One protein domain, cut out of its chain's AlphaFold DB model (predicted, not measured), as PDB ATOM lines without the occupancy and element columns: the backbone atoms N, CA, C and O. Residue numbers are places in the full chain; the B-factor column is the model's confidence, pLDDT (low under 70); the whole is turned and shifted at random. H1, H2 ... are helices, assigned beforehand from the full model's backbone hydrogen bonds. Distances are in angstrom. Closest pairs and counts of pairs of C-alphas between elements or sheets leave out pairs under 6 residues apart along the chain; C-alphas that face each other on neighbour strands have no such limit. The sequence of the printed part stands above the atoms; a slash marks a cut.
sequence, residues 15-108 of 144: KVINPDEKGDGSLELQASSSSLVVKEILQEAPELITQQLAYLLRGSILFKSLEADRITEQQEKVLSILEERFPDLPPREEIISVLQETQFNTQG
ATOM      1  N   LYS A  15      -0.606  14.275  14.410       90.25
ATOM      2  CA  LYS A  15      -1.730  15.102  13.963       90.25
ATOM      3  C   LYS A  15      -1.366  15.857  12.690       90.25
ATOM      4  O   LYS A  15      -0.265  16.386  12.576       90.25
ATOM      5  N   VAL A  16      -2.319  15.943  11.769       89.69
ATOM      6  CA  VAL A  16      -2.242  16.786  10.572       89.69
ATOM      7  C   VAL A  16      -3.353  17.825  10.660       89.69
ATOM      8  O   VAL A  16      -4.505  17.478  10.907       89.69
ATOM      9  N   ILE A  17      -3.002  19.096  10.468       90.81
ATOM     10  CA  ILE A  17      -3.957  20.201  10.355       90.81
ATOM     11  C   ILE A  17      -3.826  20.752   8.944       90.81
ATOM     12  O   ILE A  17      -2.974  21.587   8.652       90.81
ATOM     13  N   ASN A  18      -4.663  20.241   8.059       87.19
ATOM     14  CA  ASN A  18      -4.762  20.675   6.678       87.19
ATOM     15  C   ASN A  18      -6.250  20.717   6.345       87.19
ATOM     16  O   ASN A  18      -7.001  19.904   6.895       87.19
ATOM     17  N   PRO A  19      -6.722  21.650   5.517       80.94
ATOM     18  CA  PRO A  19      -8.103  21.589   5.117       80.94
ATOM     19  C   PRO A  19      -8.371  20.322   4.295       80.94
ATOM     20  O   PRO A  19      -7.502  19.823   3.582       80.94
ATOM     21  N   ASP A  20      -9.582  19.787   4.444       69.38
ATOM     22  CA  ASP A  20      -9.992  18.516   3.847       69.38
ATOM     23  C   ASP A  20      -9.904  18.566   2.314       69.38
ATOM     24  O   ASP A  20     -10.664  19.301   1.683       69.38
ATOM     25  N   GLU A  21      -9.043  17.749   1.701       56.47
ATOM     26  CA  GLU A  21      -9.040  17.462   0.256       56.47
ATOM     27  C   GLU A  21     -10.223  16.550  -0.118       56.47
ATOM     28  O   GLU A  21     -10.041  15.476  -0.695       56.47
ATOM     29  N   LYS A  22     -11.459  16.894   0.266       46.66
ATOM     30  CA  LYS A  22     -12.622  16.093  -0.142       46.66
ATOM     31  C   LYS A  22     -12.711  16.127  -1.666       46.66
ATOM     32  O   LYS A  22     -13.129  17.113  -2.256       46.66
ATOM     33  N   GLY A  23     -12.274  15.036  -2.291       45.72
ATOM     34  CA  GLY A  23     -12.246  14.814  -3.734       45.72
ATOM     35  C   GLY A  23     -13.630  14.618  -4.351       45.72
ATOM     36  O   GLY A  23     -13.805  13.723  -5.171       45.72
ATOM     37  N   ASP A  24     -14.624  15.413  -3.950       45.69
ATOM     38  CA  ASP A  24     -15.945  15.420  -4.587       45.69
ATOM     39  C   ASP A  24     -15.994  16.323  -5.836       45.69
ATOM     40  O   ASP A  24     -17.014  16.384  -6.521       45.69
ATOM     41  N   GLY A  25     -14.881  16.990  -6.167       46.88
ATOM     42  CA  GLY A  25     -14.785  17.898  -7.310       46.88
ATOM     43  C   GLY A  25     -15.489  19.239  -7.087       46.88
ATOM     44  O   GLY A  25     -15.571  20.040  -8.021       46.88
ATOM     45  N   SER A  26     -15.982  19.509  -5.875       48.16
ATOM     46  CA  SER A  26     -16.498  20.816  -5.494       48.16
ATOM     47  C   SER A  26     -15.338  21.800  -5.377       48.16
ATOM     48  O   SER A  26     -14.488  21.700  -4.494       48.16
ATOM     49  N   LEU A  27     -15.315  22.797  -6.263       52.94
ATOM     50  CA  LEU A  27     -14.447  23.978  -6.184       52.94
ATOM     51  C   LEU A  27     -14.904  24.931  -5.058       52.94
ATOM     52  O   LEU A  27     -14.926  26.155  -5.229       52.94
ATOM     53  N   GLU A  28     -15.344  24.401  -3.916       53.75
ATOM     54  CA  GLU A  28     -15.572  25.237  -2.746       53.75
ATOM     55  C   GLU A  28     -14.233  25.796  -2.277       53.75
ATOM     56  O   GLU A  28     -13.212  25.106  -2.261       53.75
ATOM     57  N   LEU A  29     -14.226  27.086  -1.922       60.44
ATOM     58  CA  LEU A  29     -13.001  27.673  -1.412       60.44
ATOM     59  C   LEU A  29     -12.683  27.070  -0.063       60.44
ATOM     60  O   LEU A  29     -13.307  27.360   0.957       60.44
ATOM     61  N   GLN A  30     -11.665  26.243  -0.108       68.81
ATOM     62  CA  GLN A  30     -11.119  25.575   1.029       68.81
ATOM     63  C   GLN A  30     -10.505  26.611   1.988       68.81
ATOM     64  O   GLN A  30      -9.760  27.504   1.576       68.81
ATOM     65  N   ALA A  31     -10.838  26.517   3.280       73.00
ATOM     66  CA  ALA A  31     -10.232  27.369   4.301       73.00
ATOM     67  C   ALA A  31      -8.704  27.199   4.290       73.00
ATOM     68  O   ALA A  31      -8.212  26.093   4.093       73.00
ATOM     69  N   SER A  32      -7.939  28.265   4.534       85.88
ATOM     70  CA  SER A  32      -6.481  28.133   4.633       85.88
ATOM     71  C   SER A  32      -6.080  27.251   5.824       85.88
ATOM     72  O   SER A  32      -6.705  27.318   6.887       85.88
ATOM     73  N   SER A  33      -4.996  26.477   5.694       90.38
ATOM     74  CA  SER A  33      -4.458  25.671   6.803       90.38
ATOM     75  C   SER A  33      -4.154  26.541   8.025       90.38
ATOM     76  O   SER A  33      -4.490  26.171   9.145       90.38
ATOM     77  N   SER A  34      -3.648  27.761   7.817       94.56
ATOM     78  CA  SER A  34      -3.421  28.747   8.882       94.56
ATOM     79  C   SER A  34      -4.701  29.134   9.625       94.56
ATOM     80  O   SER A  34      -4.669  29.314  10.838       94.56
ATOM     81  N   SER A  35      -5.850  29.201   8.943       93.69
ATOM     82  CA  SER A  35      -7.139  29.433   9.603       93.69
ATOM     83  C   SER A  35      -7.512  28.274  10.534       93.69
ATOM     84  O   SER A  35      -7.996  28.506  11.641       93.69
ATOM     85  N   LEU A  36      -7.247  27.030  10.122       93.38
ATOM     86  CA  LEU A  36      -7.486  25.844  10.953       93.38
ATOM     87  C   LEU A  36      -6.520  25.770  12.138       93.38
ATOM     88  O   LEU A  36      -6.950  25.464  13.247       93.38
ATOM     89  N   VAL A  37      -5.249  26.117  11.930       96.00
ATOM     90  CA  VAL A  37      -4.246  26.196  13.000       96.00
ATOM     91  C   VAL A  37      -4.654  27.225  14.056       96.00
ATOM     92  O   VAL A  37      -4.590  26.925  15.243       96.00
ATOM     93  N   VAL A  38      -5.139  28.408  13.658       96.88
ATOM     94  CA  VAL A  38      -5.636  29.408  14.624       96.88
ATOM     95  C   VAL A  38      -6.793  28.844  15.448       96.88
ATOM     96  O   VAL A  38      -6.787  28.990  16.668       96.88
ATOM     97  N   LYS A  39      -7.770  28.186  14.811       94.75
ATOM     98  CA  LYS A  39      -8.910  27.583  15.521       94.75
ATOM     99  C   LYS A  39      -8.467  26.542  16.543       94.75
ATOM    100  O   LYS A  39      -8.957  26.561  17.665       94.75
ATOM    101  N   GLU A  40      -7.545  25.671  16.153       95.81
ATOM    102  CA  GLU A  40      -6.993  24.643  17.031       95.81
ATOM    103  C   GLU A  40      -6.299  25.267  18.246       95.81
ATOM    104  O   GLU A  40      -6.598  24.905  19.379       95.81
ATOM    105  N   ILE A  41      -5.416  26.250  18.035       97.38
ATOM    106  CA  ILE A  41      -4.702  26.896  19.144       97.38
ATOM    107  C   ILE A  41      -5.687  27.625  20.062       97.38
ATOM    108  O   ILE A  41      -5.564  27.528  21.276       97.38
ATOM    109  N   LEU A  42      -6.684  28.326  19.513       96.31
ATOM    110  CA  LEU A  42      -7.713  28.991  20.317       96.31
ATOM    111  C   LEU A  42      -8.514  28.013  21.184       96.31
ATOM    112  O   LEU A  42      -8.951  28.395  22.269       96.31
ATOM    113  N   GLN A  43      -8.717  26.786  20.703       96.38
ATOM    114  CA  GLN A  43      -9.440  25.745  21.423       96.38
ATOM    115  C   GLN A  43      -8.582  25.098  22.518       96.38
ATOM    116  O   GLN A  43      -9.067  24.912  23.631       96.38
ATOM    117  N   GLU A  44      -7.330  24.761  22.210       97.56
ATOM    118  CA  GLU A  44      -6.499  23.922  23.081       97.56
ATOM    119  C   GLU A  44      -5.562  24.724  23.997       97.56
ATOM    120  O   GLU A  44      -5.356  24.351  25.150       97.56
ATOM    121  N   ALA A  45      -4.976  25.814  23.496       97.00
ATOM    122  CA  ALA A  45      -3.956  26.590  24.203       97.00
ATOM    123  C   ALA A  45      -3.924  28.052  23.708       97.00
ATOM    124  O   ALA A  45      -2.953  28.489  23.072       97.00
ATOM    125  N   PRO A  46      -4.998  28.835  23.937       96.44
ATOM    126  CA  PRO A  46      -5.153  30.170  23.364       96.44
ATOM    127  C   PRO A  46      -4.024  31.127  23.762       96.44
ATOM    128  O   PRO A  46      -3.721  32.060  23.021       96.44
ATOM    129  N   GLU A  47      -3.394  30.940  24.916       96.38
ATOM    130  CA  GLU A  47      -2.245  31.710  25.398       96.38
ATOM    131  C   GLU A  47      -0.998  31.608  24.507       96.38
ATOM    132  O   GLU A  47      -0.141  32.488  24.573       96.38
ATOM    133  N   LEU A  48      -0.902  30.590  23.646       97.38
ATOM    134  CA  LEU A  48       0.220  30.441  22.715       97.38
ATOM    135  C   LEU A  48       0.167  31.434  21.551       97.38
ATOM    136  O   LEU A  48       1.189  31.681  20.906       97.38
ATOM    137  N   ILE A  49      -0.999  32.026  21.274       97.62
ATOM    138  CA  ILE A  49      -1.101  33.093  20.279       97.62
ATOM    139  C   ILE A  49      -0.507  34.360  20.885       97.62
ATOM    140  O   ILE A  49      -1.145  35.054  21.668       97.62
ATOM    141  N   THR A  50       0.730  34.657  20.506       97.56
ATOM    142  CA  THR A  50       1.380  35.946  20.755       97.56
ATOM    143  C   THR A  50       1.039  36.933  19.638       97.56
ATOM    144  O   THR A  50       0.586  36.530  18.569       97.56
ATOM    145  N   GLN A  51       1.329  38.223  19.827       97.00
ATOM    146  CA  GLN A  51       1.160  39.223  18.762       97.00
ATOM    147  C   GLN A  51       1.976  38.884  17.504       97.00
ATOM    148  O   GLN A  51       1.497  39.061  16.388       97.00
ATOM    149  N   GLN A  52       3.190  38.349  17.671       96.88
ATOM    150  CA  GLN A  52       4.029  37.933  16.547       96.88
ATOM    151  C   GLN A  52       3.422  36.738  15.802       96.88
ATOM    152  O   GLN A  52       3.390  36.728  14.571       96.88
ATOM    153  N   LEU A  53       2.911  35.744  16.535       97.75
ATOM    154  CA  LEU A  53       2.252  34.597  15.918       97.75
ATOM    155  C   LEU A  53       0.937  35.009  15.243       97.75
ATOM    156  O   LEU A  53       0.647  34.549  14.142       97.75
ATOM    157  N   ALA A  54       0.178  35.923  15.853       97.88
ATOM    158  CA  ALA A  54      -1.023  36.500  15.261       97.88
ATOM    159  C   ALA A  54      -0.707  37.234  13.954       97.88
ATOM    160  O   ALA A  54      -1.405  37.022  12.966       97.88
ATOM    161  N   TYR A  55       0.371  38.025  13.917       96.62
ATOM    162  CA  TYR A  55       0.835  38.694  12.700       96.62
ATOM    163  C   TYR A  55       1.139  37.690  11.579       96.62
ATOM    164  O   TYR A  55       0.631  37.836  10.465       96.62
ATOM    165  N   LEU A  56       1.896  36.630  11.882       96.38
ATOM    166  CA  LEU A  56       2.248  35.584  10.918       96.38
ATOM    167  C   LEU A  56       1.015  34.822  10.403       96.38
ATOM    168  O   LEU A  56       0.839  34.669   9.193       96.38
ATOM    169  N   LEU A  57       0.149  34.355  11.307       96.75
ATOM    170  CA  LEU A  57      -1.050  33.590  10.947       96.75
ATOM    171  C   LEU A  57      -2.037  34.450  10.152       96.75
ATOM    172  O   LEU A  57      -2.565  33.989   9.141       96.75
ATOM    173  N   ARG A  58      -2.233  35.714  10.550       96.00
ATOM    174  CA  ARG A  58      -3.057  36.687   9.820       96.00
ATOM    175  C   ARG A  58      -2.519  36.934   8.416       96.00
ATOM    176  O   ARG A  58      -3.282  36.824   7.460       96.00
ATOM    177  N   GLY A  59      -1.222  37.214   8.280       95.06
ATOM    178  CA  GLY A  59      -0.586  37.412   6.976       95.06
ATOM    179  C   GLY A  59      -0.738  36.193   6.068       95.06
ATOM    180  O   GLY A  59      -1.102  36.336   4.907       95.06
ATOM    181  N   SER A  60      -0.573  34.986   6.611       94.25
ATOM    182  CA  SER A  60      -0.770  33.743   5.860       94.25
ATOM    183  C   SER A  60      -2.225  33.522   5.415       94.25
ATOM    184  O   SER A  60      -2.466  33.069   4.294       94.25
ATOM    185  N   ILE A  61      -3.213  33.859   6.254       94.19
ATOM    186  CA  ILE A  61      -4.634  33.783   5.879       94.19
ATOM    187  C   ILE A  61      -4.944  34.778   4.754       94.19
ATOM    188  O   ILE A  61      -5.555  34.379   3.763       94.19
ATOM    189  N   LEU A  62      -4.490  36.031   4.880       93.38
ATOM    190  CA  LEU A  62      -4.676  37.069   3.860       93.38
ATOM    191  C   LEU A  62      -3.981  36.698   2.544       93.38
ATOM    192  O   LEU A  62      -4.588  36.830   1.486       93.38
ATOM    193  N   PHE A  63      -2.759  36.159   2.609       90.19
ATOM    194  CA  PHE A  63      -2.022  35.674   1.440       90.19
ATOM    195  C   PHE A  63      -2.819  34.624   0.664       90.19
ATOM    196  O   PHE A  63      -2.991  34.744  -0.546       90.19
ATOM    197  N   LYS A  64      -3.382  33.626   1.360       86.06
ATOM    198  CA  LYS A  64      -4.164  32.576   0.696       86.06
ATOM    199  C   LYS A  64      -5.399  33.129  -0.017       86.06
ATOM    200  O   LYS A  64      -5.801  32.607  -1.053       86.06
ATOM    201  N   SER A  65      -6.003  34.178   0.532       81.94
ATOM    202  CA  SER A  65      -7.152  34.840  -0.084       81.94
ATOM    203  C   SER A  65      -6.798  35.642  -1.336       81.94
ATOM    204  O   SER A  65      -7.671  35.790  -2.186       81.94
ATOM    205  N   LEU A  66      -5.546  36.090  -1.500       82.69
ATOM    206  CA  LEU A  66      -5.074  36.703  -2.751       82.69
ATOM    207  C   LEU A  66      -5.026  35.686  -3.894       82.69
ATOM    208  O   LEU A  66      -5.444  35.995  -5.004       82.69
ATOM    209  N   GLU A  67      -4.582  34.458  -3.623       77.25
ATOM    210  CA  GLU A  67      -4.570  33.384  -4.628       77.25
ATOM    211  C   GLU A  67      -5.984  32.972  -5.064       77.25
ATOM    212  O   GLU A  67      -6.188  32.511  -6.183       77.25
ATOM    213  N   ALA A  68      -6.949  33.111  -4.155       75.81
ATOM    214  CA  ALA A  68      -8.331  32.687  -4.330       75.81
ATOM    215  C   ALA A  68      -9.281  33.812  -4.788       75.81
ATOM    216  O   ALA A  68     -10.468  33.549  -4.990       75.81
ATOM    217  N   ASP A  69      -8.781  35.048  -4.889       75.56
ATOM    218  CA  ASP A  69      -9.519  36.284  -5.198       75.56
ATOM    219  C   ASP A  69     -10.753  36.557  -4.304       75.56
ATOM    220  O   ASP A  69     -11.649  37.326  -4.650       75.56
ATOM    221  N   ARG A  70     -10.844  35.911  -3.131       82.75
ATOM    222  CA  ARG A  70     -11.885  36.174  -2.119       82.75
ATOM    223  C   ARG A  70     -11.502  35.620  -0.741       82.75
ATOM    224  O   ARG A  70     -10.817  34.603  -0.614       82.75
ATOM    225  N   ILE A  71     -12.006  36.269   0.308       85.62
ATOM    226  CA  ILE A  71     -11.942  35.799   1.701       85.62
ATOM    227  C   ILE A  71     -13.247  35.059   2.017       85.62
ATOM    228  O   ILE A  71     -14.336  35.568   1.751       85.62
ATOM    229  N   THR A  72     -13.163  33.850   2.573       86.44
ATOM    230  CA  THR A  72     -14.360  33.115   3.019       86.44
ATOM    231  C   THR A  72     -14.899  33.680   4.336       86.44
ATOM    232  O   THR A  72     -14.133  34.162   5.167       86.44
ATOM    233  N   GLU A  73     -16.205  33.543   4.596       87.94
ATOM    234  CA  GLU A  73     -16.813  33.964   5.876       87.94
ATOM    235  C   GLU A  73     -16.102  33.330   7.085       87.94
ATOM    236  O   GLU A  73     -15.936  33.935   8.144       87.94
ATOM    237  N   GLN A  74     -15.636  32.092   6.922       85.75
ATOM    238  CA  GLN A  74     -14.920  31.389   7.970       85.75
ATOM    239  C   GLN A  74     -13.533  31.983   8.244       85.75
ATOM    240  O   GLN A  74     -13.135  32.056   9.409       85.75
ATOM    241  N   GLN A  75     -12.803  32.383   7.203       89.94
ATOM    242  CA  GLN A  75     -11.530  33.084   7.360       89.94
ATOM    243  C   GLN A  75     -11.748  34.460   7.982       89.94
ATOM    244  O   GLN A  75     -11.001  34.816   8.887       89.94
ATOM    245  N   GLU A  76     -12.800  35.173   7.579       93.62
ATOM    246  CA  GLU A  76     -13.135  36.486   8.132       93.62
ATOM    247  C   GLU A  76     -13.344  36.418   9.647       93.62
ATOM    248  O   GLU A  76     -12.700  37.152  10.387       93.62
ATOM    249  N   LYS A  77     -14.127  35.445  10.131       94.38
ATOM    250  CA  LYS A  77     -14.316  35.218  11.576       94.38
ATOM    251  C   LYS A  77     -12.996  34.999  12.316       94.38
ATOM    252  O   LYS A  77     -12.818  35.493  13.424       94.38
ATOM    253  N   VAL A  78     -12.076  34.240  11.721       95.31
ATOM    254  CA  VAL A  78     -10.763  33.976  12.325       95.31
ATOM    255  C   VAL A  78      -9.893  35.233  12.330       95.31
ATOM    256  O   VAL A  78      -9.232  35.501  13.331       95.31
ATOM    257  N   LEU A  79      -9.919  36.020  11.253       96.50
ATOM    258  CA  LEU A  79      -9.215  37.300  11.172       96.50
ATOM    259  C   LEU A  79      -9.730  38.280  12.230       96.50
ATOM    260  O   LEU A  79      -8.914  38.832  12.964       96.50
ATOM    261  N   SER A  80     -11.053  38.420  12.378       97.44
ATOM    262  CA  SER A  80     -11.657  39.297  13.390       97.44
ATOM    263  C   SER A  80     -11.211  38.931  14.806       97.44
ATOM    264  O   SER A  80     -10.821  39.812  15.563       97.44
ATOM    265  N   ILE A  81     -11.168  37.638  15.152       97.62
ATOM    266  CA  ILE A  81     -10.700  37.196  16.479       97.62
ATOM    267  C   ILE A  81      -9.238  37.607  16.728       97.62
ATOM    268  O   ILE A  81      -8.897  38.038  17.831       97.62
ATOM    269  N   LEU A  82      -8.361  37.470  15.726       97.94
ATOM    270  CA  LEU A  82      -6.961  37.886  15.856       97.94
ATOM    271  C   LEU A  82      -6.839  39.409  16.005       97.94
ATOM    272  O   LEU A  82      -6.059  39.878  16.827       97.94
ATOM    273  N   GLU A  83      -7.614  40.174  15.242       97.56
ATOM    274  CA  GLU A  83      -7.576  41.642  15.239       97.56
ATOM    275  C   GLU A  83      -8.160  42.248  16.518       97.56
ATOM    276  O   GLU A  83      -7.593  43.190  17.064       97.56
ATOM    277  N   GLU A  84      -9.235  41.670  17.054       97.62
ATOM    278  CA  GLU A  84      -9.809  42.076  18.341       97.62
ATOM    279  C   GLU A  84      -8.846  41.805  19.502       97.62
ATOM    280  O   GLU A  84      -8.746  42.602  20.438       97.62
ATOM    281  N   ARG A  85      -8.118  40.681  19.452       96.94
ATOM    282  CA  ARG A  85      -7.178  40.294  20.510       96.94
ATOM    283  C   ARG A  85      -5.855  41.057  20.447       96.94
ATOM    284  O   ARG A  85      -5.233  41.262  21.487       96.94
ATOM    285  N   PHE A  86      -5.432  41.462  19.251       97.31
ATOM    286  CA  PHE A  86      -4.186  42.184  19.000       97.31
ATOM    287  C   PHE A  86      -4.476  43.466  18.200       97.31
ATOM    288  O   PHE A  86      -4.205  43.516  16.999       97.31
ATOM    289  N   PRO A  87      -5.006  44.517  18.855       95.88
ATOM    290  CA  PRO A  87      -5.428  45.747  18.179       95.88
ATOM    291  C   PRO A  87      -4.266  46.543  17.563       95.88
ATOM    292  O   PRO A  87      -4.495  47.384  16.700       95.88
ATOM    293  N   ASP A  88      -3.027  46.257  17.974       95.94
ATOM    294  CA  ASP A  88      -1.811  46.880  17.441       95.94
ATOM    295  C   ASP A  88      -1.324  46.232  16.127       95.94
ATOM    296  O   ASP A  88      -0.275  46.606  15.595       95.94
ATOM    297  N   LEU A  89      -2.038  45.229  15.597       95.56
ATOM    298  CA  LEU A  89      -1.748  44.677  14.273       95.56
ATOM    299  C   LEU A  89      -1.981  45.746  13.190       95.56
ATOM    300  O   LEU A  89      -2.967  46.480  13.252       95.56
ATOM    301  N   PRO A  90      -1.125  45.823  12.155       94.75
ATOM    302  CA  PRO A  90      -1.286  46.832  11.118       94.75
ATOM    303  C   PRO A  90      -2.532  46.582  10.253       94.75
ATOM    304  O   PRO A  90      -3.051  45.454  10.206       94.75
ATOM    305  N   PRO A  91      -3.001  47.605   9.518       95.25
ATOM    306  CA  PRO A  91      -4.106  47.478   8.569       95.25
ATOM    307  C   PRO A  91      -3.920  46.302   7.599       95.25
ATOM    308  O   PRO A  91      -2.796  45.948   7.239       95.25
ATOM    309  N   ARG A  92      -5.022  45.669   7.173       95.38
ATOM    310  CA  ARG A  92      -4.959  44.512   6.257       95.38
ATOM    311  C   ARG A  92      -4.308  44.904   4.937       95.38
ATOM    312  O   ARG A  92      -3.497  44.149   4.412       95.38
ATOM    313  N   GLU A  93      -4.629  46.096   4.450       93.12
ATOM    314  CA  GLU A  93      -4.165  46.646   3.180       93.12
ATOM    315  C   GLU A  93      -2.642  46.792   3.138       93.12
ATOM    316  O   GLU A  93      -2.051  46.547   2.094       93.12
ATOM    317  N   GLU A  94      -2.007  47.121   4.266       94.06
ATOM    318  CA  GLU A  94      -0.546  47.224   4.365       94.06
ATOM    319  C   GLU A  94       0.129  45.855   4.216       94.06
ATOM    320  O   GLU A  94       1.158  45.726   3.562       94.06
ATOM    321  N   ILE A  95      -0.471  44.805   4.780       93.12
ATOM    322  CA  ILE A  95       0.035  43.440   4.603       93.12
ATOM    323  C   ILE A  95      -0.229  42.964   3.173       93.12
ATOM    324  O   ILE A  95       0.653  42.389   2.540       93.12
ATOM    325  N   ILE A  96      -1.435  43.204   2.656       92.25
ATOM    326  CA  ILE A  96      -1.836  42.787   1.312       92.25
ATOM    327  C   ILE A  96      -0.940  43.427   0.251       92.25
ATOM    328  O   ILE A  96      -0.463  42.706  -0.622       92.25
ATOM    329  N   SER A  97      -0.668  44.732   0.330       91.75
ATOM    330  CA  SER A  97       0.171  45.418  -0.656       91.75
ATOM    331  C   SER A  97       1.584  44.840  -0.692       91.75
ATOM    332  O   SER A  97       2.073  44.490  -1.764       91.75
ATOM    333  N   VAL A  98       2.205  44.636   0.474       91.56
ATOM    334  CA  VAL A  98       3.544  44.039   0.580       91.56
ATOM    335  C   VAL A  98       3.554  42.603   0.049       91.56
ATOM    336  O   VAL A  98       4.471  42.207  -0.674       91.56
ATOM    337  N   LEU A  99       2.533  41.804   0.367       89.69
ATOM    338  CA  LEU A  99       2.414  40.436  -0.140       89.69
ATOM    339  C   LEU A  99       2.238  40.402  -1.662       89.69
ATOM    340  O   LEU A  99       2.885  39.596  -2.324       89.69
ATOM    341  N   GLN A 100       1.418  41.286  -2.231       87.75
ATOM    342  CA  GLN A 100       1.249  41.394  -3.680       87.75
ATOM    343  C   GLN A 100       2.562  41.813  -4.351       87.75
ATOM    344  O   GLN A 100       3.027  41.135  -5.266       87.75
ATOM    345  N   GLU A 101       3.207  42.876  -3.869       87.00
ATOM    346  CA  GLU A 101       4.488  43.344  -4.407       87.00
ATOM    347  C   GLU A 101       5.547  42.235  -4.393       87.00
ATOM    348  O   GLU A 101       6.223  42.011  -5.394       87.00
ATOM    349  N   THR A 102       5.661  41.483  -3.298       85.12
ATOM    350  CA  THR A 102       6.639  40.386  -3.174       85.12
ATOM    351  C   THR A 102       6.259  39.123  -3.955       85.12
ATOM    352  O   THR A 102       7.143  38.366  -4.369       85.12
ATOM    353  N   GLN A 103       4.970  38.866  -4.182       80.62
ATOM    354  CA  GLN A 103       4.505  37.714  -4.958       80.62
ATOM    355  C   GLN A 103       4.743  37.905  -6.459       80.62
ATOM    356  O   GLN A 103       5.208  36.967  -7.111       80.62
ATOM    357  N   PHE A 104       4.457  39.102  -6.984       78.19
ATOM    358  CA  PHE A 104       4.538  39.419  -8.416       78.19
ATOM    359  C   PHE A 104       5.913  39.924  -8.867       78.19
ATOM    360  O   PHE A 104       6.210  39.901 -10.063       78.19
ATOM    361  N   ASN A 105       6.766  40.377  -7.946       79.06
ATOM    362  CA  ASN A 105       8.098  40.851  -8.295       79.06
ATOM    363  C   ASN A 105       9.082  39.685  -8.488       79.06
ATOM    364  O   ASN A 105       9.566  39.086  -7.530       79.06
ATOM    365  N   THR A 106       9.402  39.393  -9.745       75.88
ATOM    366  CA  THR A 106      10.421  38.409 -10.153       75.88
ATOM    367  C   THR A 106      11.731  39.071 -10.594       75.88
ATOM    368  O   THR A 106      12.610  38.414 -11.154       75.88
ATOM    369  N   GLN A 107      11.900  40.378 -10.353       81.19
ATOM    370  CA  GLN A 107      13.090  41.106 -10.779       81.19
ATOM    371  C   GLN A 107      14.347  40.544 -10.102       81.19
ATOM    372  O   GLN A 107      14.468  40.538  -8.880       81.19
ATOM    373  N   GLY A 108      15.309  40.110 -10.918       82.94
ATOM    374  CA  GLY A 108      16.578  39.561 -10.436       82.94
ATOM    375  C   GLY A 108      16.529  38.085 -10.030       82.94
ATOM    376  O   GLY A 108      17.534  37.591  -9.531       82.94
TER     377      GLY A 108
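Overview. This is residues 15 to 108 of the 144 residues of the protein "Protein prune like protein 2" of Columba livia (UniProt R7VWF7). Start at the first printed residue and you pass through a wide loop, residues 15 to 32, before reaching a core of three helices, H1, H2 and H3, each touching the other two, with their centres in a triangle. A fourth helix, H4, packs at a steep tilt on residues 59 to 66 of H2, away from H1 and H3. The printed part has 94 residues, with four named helices in the order H1, H2, H3, H4 and no named strand, and its class is all helix. It is compact, with a radius of gyration of the C-alphas of 14.2 A, and the C-alphas span 43 by 41 by 24 A.

Arrangement. After residues 15 to 32 look for H1, residues 33 to 44, and then for H2, residues 51 to 67, which is the hub and touches three other helices. H1 and H2 form a helical hairpin: they run opposite ways at a shallow tilt of 34.8 degrees, only just short of steep. Residues 34 to 38 of H1 touch residues 57 to 61 of H2, and the closest C-alphas, those of Ser 34 and Leu 57, are 5.8 A apart. Next comes H3, residues 73 to 85, which forms a second helical hairpin with H2, opposite ways at a shallow tilt of 24 degrees. H2 touches H3 with residues 54 to 61 alone, and their closest C-alphas, those of Ala 54 and Leu 82, are 6.1 A apart. H1 and H3 touch at a steep tilt of 55 degrees and run the same way; their closest C-alphas, those of Ser 35 and Gln 75, are 6.1 A apart. Last is H4, residues 92 to 104, which touches H2 at a steep tilt of 58 degrees, the same way, the closest C-alphas being those of Gly 59 and Ile 95, 6.5 A apart. H4 is apart from H1 and from H3. In H1, H2, H3 and H4 every O i to N i+4 pair is within hydrogen-bond range.

Along the chain. Find C-alpha 33 at (-4.458, 25.671, 6.803); from there H1 runs 16.5 A to C-alpha 44. H2 begins at C-alpha 51, at (1.160, 39.223, 18.762), and is the longest helix, 24.8 A to C-alpha 67. H3 measures 18.6 A from C-alpha 73 to C-alpha 85. H4 measures 18.2 A and ends at C-alpha 104, at (4.538, 39.419, -8.416).

Size, cuts and confidence. The two C-alphas farthest apart, those of Glu 44 and Gly 108, are 43.6 A apart. The printed part has no cut. The link from H2 to H3 is tight, and those from H1 to H2 and from H3 to H4 are short. The mean pLDDT of the printed part is 87.0; look at residues 20 to 30 for the low confidence, under 70.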